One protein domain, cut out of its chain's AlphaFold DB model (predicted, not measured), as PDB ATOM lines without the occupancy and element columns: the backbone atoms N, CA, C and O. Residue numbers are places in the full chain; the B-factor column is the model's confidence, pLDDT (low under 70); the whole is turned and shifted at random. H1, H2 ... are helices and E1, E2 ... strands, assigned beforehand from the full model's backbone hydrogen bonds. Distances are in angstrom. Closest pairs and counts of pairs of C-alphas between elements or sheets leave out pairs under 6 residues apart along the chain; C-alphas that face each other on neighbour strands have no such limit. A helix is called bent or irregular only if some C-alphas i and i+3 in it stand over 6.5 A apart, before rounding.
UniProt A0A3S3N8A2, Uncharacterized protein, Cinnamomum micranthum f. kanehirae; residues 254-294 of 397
ATOM      1  N   PRO A 254      85.178  45.727 173.675       83.56
ATOM      2  CA  PRO A 254      83.754  45.468 173.476       83.56
ATOM      3  C   PRO A 254      83.192  46.186 172.238       83.56
ATOM      4  O   PRO A 254      82.234  45.706 171.631       83.56
ATOM      5  N   ILE A 255      83.806  47.292 171.799       84.19
ATOM      6  CA  ILE A 255      83.441  47.989 170.558       84.19
ATOM      7  C   ILE A 255      83.842  47.142 169.338       84.19
ATOM      8  O   ILE A 255      83.108  47.075 168.345       84.19
ATOM      9  N   LEU A 256      84.990  46.465 169.408       86.50
ATOM     10  CA  LEU A 256      85.468  45.546 168.379       86.50
ATOM     11  C   LEU A 256      84.652  44.246 168.353       86.50
ATOM     12  O   LEU A 256      84.278  43.803 167.268       86.50
ATOM     13  N   GLU A 257      84.304  43.685 169.515       88.56
ATOM     14  CA  GLU A 257      83.431  42.508 169.621       88.56
ATOM     15  C   GLU A 257      82.028  42.795 169.058       88.56
ATOM     16  O   GLU A 257      81.554  42.075 168.177       88.56
ATOM     17  N   GLN A 258      81.387  43.894 169.476       89.31
ATOM     18  CA  GLN A 258      80.068  44.292 168.968       89.31
ATOM     19  C   GLN A 258      80.101  44.541 167.450       89.31
ATOM     20  O   GLN A 258      79.138  44.251 166.733       89.31
ATOM     21  N   LYS A 259      81.221  45.058 166.930       93.06
ATOM     22  CA  LYS A 259      81.443  45.227 165.492       93.06
ATOM     23  C   LYS A 259      81.609  43.892 164.762       93.06
ATOM     24  O   LYS A 259      81.127  43.782 163.638       93.06
ATOM     25  N   TRP A 260      82.266  42.900 165.362       92.50
ATOM     26  CA  TRP A 260      82.360  41.555 164.795       92.50
ATOM     27  C   TRP A 260      81.000  40.861 164.776       92.50
ATOM     28  O   TRP A 260      80.577  40.459 163.694       92.50
ATOM     29  N   ARG A 261      80.251  40.852 165.888       92.31
ATOM     30  CA  ARG A 261      78.893  40.280 165.914       92.31
ATOM     31  C   ARG A 261      77.950  40.959 164.915       92.31
ATOM     32  O   ARG A 261      77.199  40.285 164.225       92.31
ATOM     33  N   ARG A 262      78.054  42.278 164.707       92.50
ATOM     34  CA  ARG A 262      77.291  42.968 163.646       92.50
ATOM     35  C   ARG A 262      77.592  42.435 162.238       92.50
ATOM     36  O   ARG A 262      76.666  42.313 161.443       92.50
ATOM     37  N   LEU A 263      78.859  42.142 161.936       92.81
ATOM     38  CA  LEU A 263      79.299  41.594 160.643       92.81
ATOM     39  C   LEU A 263      78.949  40.106 160.485       92.81
ATOM     40  O   LEU A 263      78.757  39.637 159.366       92.81
ATOM     41  N   GLU A 264      78.861  39.373 161.592       93.12
ATOM     42  CA  GLU A 264      78.407  37.981 161.657       93.12
ATOM     43  C   GLU A 264      76.910  37.898 161.331       93.12
ATOM     44  O   GLU A 264      76.547  37.333 160.303       93.12
ATOM     45  N   HIS A 265      76.075  38.655 162.053       92.19
ATOM     46  CA  HIS A 265      74.647  38.809 161.751       92.19
ATOM     47  C   HIS A 265      74.385  39.395 160.347       92.19
ATOM     48  O   HIS A 265      73.291  39.250 159.807       92.19
ATOM     49  N   GLU A 266      75.318  40.154 159.756       90.75
ATOM     50  CA  GLU A 266      75.222  40.651 158.370       90.75
ATOM     51  C   GLU A 266      75.506  39.555 157.344       90.75
ATOM     52  O   GLU A 266      74.735  39.415 156.394       90.75
ATOM     53  N   ARG A 267      76.534  38.729 157.577       94.44
ATOM     54  CA  ARG A 267      76.804  37.524 156.786       94.44
ATOM     55  C   ARG A 267      75.628  36.556 156.831       94.44
ATOM     56  O   ARG A 267      75.165  36.152 155.777       94.44
ATOM     57  N   GLU A 268      75.141  36.214 158.020       92.25
ATOM     58  CA  GLU A 268      74.057  35.240 158.204       92.25
ATOM     59  C   GLU A 268      72.797  35.646 157.432       92.25
ATOM     60  O   GLU A 268      72.198  34.824 156.744       92.25
ATOM     61  N   ARG A 269      72.440  36.939 157.453       89.75
ATOM     62  CA  ARG A 269      71.331  37.469 156.646       89.75
ATOM     63  C   ARG A 269      71.605  37.396 155.144       89.75
ATOM     64  O   ARG A 269      70.709  37.003 154.405       89.75
ATOM     65  N   ASP A 270      72.805  37.746 154.678       88.88
ATOM     66  CA  ASP A 270      73.154  37.629 153.252       88.88
ATOM     67  C   ASP A 270      73.187  36.157 152.781       88.88
ATOM     68  O   ASP A 270      72.737  35.868 151.673       88.88
ATOM     69  N   ASP A 271      73.641  35.222 153.622       93.06
ATOM     70  CA  ASP A 271      73.689  33.783 153.334       93.06
ATOM     71  C   ASP A 271      72.278  33.153 153.336       93.06
ATOM     72  O   ASP A 271      71.952  32.369 152.438       93.06
ATOM     73  N   VAL A 272      71.389  33.548 154.261       90.81
ATOM     74  CA  VAL A 272      69.961  33.161 154.245       90.81
ATOM     75  C   VAL A 272      69.259  33.717 153.006       90.81
ATOM     76  O   VAL A 272      68.606  32.960 152.288       90.81
ATOM     77  N   ILE A 273      69.436  35.006 152.691       88.44
ATOM     78  CA  ILE A 273      68.871  35.614 151.476       88.44
ATOM     79  C   ILE A 273      69.393  34.883 150.234       88.44
ATOM     80  O   ILE A 273      68.599  34.501 149.382       88.44
ATOM     81  N   SER A 274      70.699  34.619 150.140       88.75
ATOM     82  CA  SER A 274      71.305  33.857 149.040       88.75
ATOM     83  C   SER A 274      70.689  32.458 148.894       88.75
ATOM     84  O   SER A 274      70.367  32.032 147.782       88.75
ATOM     85  N   THR A 275      70.440  31.771 150.012       92.62
ATOM     86  CA  THR A 275      69.794  30.448 150.042       92.62
ATOM     87  C   THR A 275      68.350  30.511 149.533       92.62
ATOM     88  O   THR A 275      67.960  29.693 148.702       92.62
ATOM     89  N   VAL A 276      67.571  31.517 149.945       89.19
ATOM     90  CA  VAL A 276      66.196  31.726 149.457       89.19
ATOM     91  C   VAL A 276      66.182  32.082 147.966       89.19
ATOM     92  O   VAL A 276      65.484  31.429 147.195       89.19
ATOM     93  N   MET A 277      66.992  33.058 147.536       83.25
ATOM     94  CA  MET A 277      67.055  33.522 146.136       83.25
ATOM     95  C   MET A 277      67.496  32.424 145.157       83.25
ATOM     96  O   MET A 277      67.129  32.463 143.983       83.25
ATOM     97  N   SER A 278      68.307  31.463 145.615       89.00
ATOM     98  CA  SER A 278      68.758  30.323 144.804       89.00
ATOM     99  C   SER A 278      67.809  29.120 144.847       89.00
ATOM    100  O   SER A 278      67.773  28.362 143.880       89.00
ATOM    101  N   SER A 279      67.015  28.968 145.912       90.12
ATOM    102  CA  SER A 279      66.009  27.901 146.033       90.12
ATOM    103  C   SER A 279      64.680  28.249 145.354       90.12
ATOM    104  O   SER A 279      64.017  27.357 144.836       90.12
ATOM    105  N   ILE A 280      64.294  29.533 145.338       87.44
ATOM    106  CA  ILE A 280      63.030  30.023 144.767       87.44
ATOM    107  C   ILE A 280      63.340  31.137 143.744       87.44
ATOM    108  O   ILE A 280      63.390  32.320 144.100       87.44
ATOM    109  N   PRO A 281      63.588  30.789 142.465       82.94
ATOM    110  CA  PRO A 281      63.954  31.758 141.437       82.94
ATOM    111  C   PRO A 281      62.862  32.813 141.217       82.94
ATOM    112  O   PRO A 281      61.740  32.493 140.838       82.94
ATOM    113  N   GLY A 282      63.211  34.085 141.419       77.62
ATOM    114  CA  GLY A 282      62.287  35.216 141.279       77.62
ATOM    115  C   GLY A 282      61.589  35.643 142.574       77.62
ATOM    116  O   GLY A 282      60.900  36.659 142.562       77.62
ATOM    117  N   ALA A 283      61.784  34.940 143.696       84.00
ATOM    118  CA  ALA A 283      61.325  35.430 144.994       84.00
ATOM    119  C   ALA A 283      61.993  36.760 145.390       84.00
ATOM    120  O   ALA A 283      63.121  37.054 144.993       84.00
ATOM    121  N   MET A 284      61.322  37.536 146.242       82.81
ATOM    122  CA  MET A 284      61.893  38.684 146.949       82.81
ATOM    123  C   MET A 284      61.748  38.507 148.465       82.81
ATOM    124  O   MET A 284      60.721  38.038 148.948       82.81
ATOM    125  N   VAL A 285      62.780  38.888 149.222       83.75
ATOM    126  CA  VAL A 285      62.763  38.882 150.696       83.75
ATOM    127  C   VAL A 285      62.485  40.295 151.202       83.75
ATOM    128  O   VAL A 285      63.128  41.252 150.760       83.75
ATOM    129  N   LEU A 286      61.533  40.428 152.125       82.62
ATOM    130  CA  LEU A 286      61.068  41.704 152.665       82.62
ATOM    131  C   LEU A 286      60.926  41.607 154.190       82.62
ATOM    132  O   LEU A 286      59.901  41.171 154.710       82.62
ATOM    133  N   GLY A 287      61.983  41.996 154.907       81.25
ATOM    134  CA  GLY A 287      62.110  41.663 156.328       81.25
ATOM    135  C   GLY A 287      62.222  40.148 156.486       81.25
ATOM    136  O   GLY A 287      63.050  39.531 155.817       81.25
ATOM    137  N   ASP A 288      61.355  39.571 157.310       78.88
ATOM    138  CA  ASP A 288      61.325  38.131 157.599       78.88
ATOM    139  C   ASP A 288      60.447  37.333 156.608       78.88
ATOM    140  O   ASP A 288      60.365  36.109 156.686       78.88
ATOM    141  N   TYR A 289      59.793  38.012 155.657       81.75
ATOM    142  CA  TYR A 289      58.881  37.403 154.686       81.75
ATOM    143  C   TYR A 289      59.574  37.072 153.360       81.75
ATOM    144  O   TYR A 289      60.310  37.892 152.803       81.75
ATOM    145  N   VAL A 290      59.256  35.899 152.807       85.06
ATOM    146  CA  VAL A 290      59.586  35.507 151.431       85.06
ATOM    147  C   VAL A 290      58.331  35.648 150.573       85.06
ATOM    148  O   VAL A 290      57.311  35.028 150.860       85.06
ATOM    149  N   ILE A 291      58.406  36.454 149.517       86.75
ATOM    150  CA  ILE A 291      57.336  36.641 148.533       86.75
ATOM    151  C   ILE A 291      57.788  35.949 147.247       86.75
ATOM    152  O   ILE A 291      58.742  36.394 146.611       86.75
ATOM    153  N   GLU A 292      57.143  34.847 146.874       81.44
ATOM    154  CA  GLU A 292      57.483  34.093 145.666       81.44
ATOM    155  C   GLU A 292      57.024  34.834 144.399       81.44
ATOM    156  O   GLU A 292      55.830  35.019 144.172       81.44
ATOM    157  N   GLY A 293      57.970  35.223 143.537       68.38
ATOM    158  CA  GLY A 293      57.706  35.847 142.232       68.38
ATOM    159  C   GLY A 293      57.265  34.847 141.160       68.38
ATOM    160  O   GLY A 293      57.753  34.881 140.030       68.38
ATOM    161  N   GLY A 294      56.375  33.924 141.524       56.72
ATOM    162  CA  GLY A 294      55.773  32.974 140.598       56.72
ATOM    163  C   GLY A 294      54.859  33.684 139.598       56.72
ATOM    164  O   GLY A 294      54.213  34.679 139.923       56.72
TER     165      GLY A 294
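Overview. This is residues 254 to 294 of the 397 residues of an uncharacterized protein of Cinnamomum micranthum f. kanehirae (UniProt A0A3S3N8A2). One long, straight helix, H1, makes most of the length of the printed part, and a small two-stranded hairpin, E1 and E2, folds back over its last part, with the end of the printed part at Gly 294 farthest from Pro 254. The first residues of H1, 254 to 271, stand free and stick out as an arm, while the hairpin lies near residues 272 to 277. The printed part has 41 residues, with one named helix and two named strands in the order H1, E1, E2; the strands form one antiparallel sheet of order E1 - E2, and the class is mostly helix. The whole is only just loose, close to extended, with a radius of gyration of the C-alphas of 13.3 A, and its outline is a rod spanning 45 by 16 by 8 A.

Along the chain. H1 takes residues 254 to 279 and is 37.1 A long from first to last C-alpha. It begins at C-alpha 254, at (83.754, 45.468, 173.476), and ends at C-alpha 279, at (66.009, 27.901, 146.033). E1 follows with residues 284 to 286, 6.5 A from first to last C-alpha. E2 takes residues 289 to 291, 6.4 A from first to last C-alpha, and ends at C-alpha 291, at (57.336, 36.641, 148.533).

Arrangement. H1 is not bent, and in its backbone every O i to N i+4 pair is within hydrogen-bond range. The closest C-alphas of H1 and E1 are those of Ile 273 and Val 285, 7.0 A apart. The closest C-alphas of H1 and E2 are those of Val 276 and Val 290, 7.9 A apart. E1 and E2 form a hairpin of antiparallel neighbour strands, with 150 degrees between their N-to-C directions. C-alphas 285 and 290 face each other at 4.7 A. Across this pair N 284 and O 291 are within hydrogen-bond range at 2.8 A, as are N 286 and O 289 at 2.9 A.

Size, cuts and confidence. The two C-alphas farthest apart are those of the first and last printed residues, Pro 254 and Gly 294, at 44.9 A. The printed part has no cut from residue 254 to residue 294. The link from H1 to E1, with 4 residues between them, is tight, and so is the link from E1 to E2, with 2 residues between them. The mean pLDDT of the printed part is 86.4, and residues 293 to 294 are under 70.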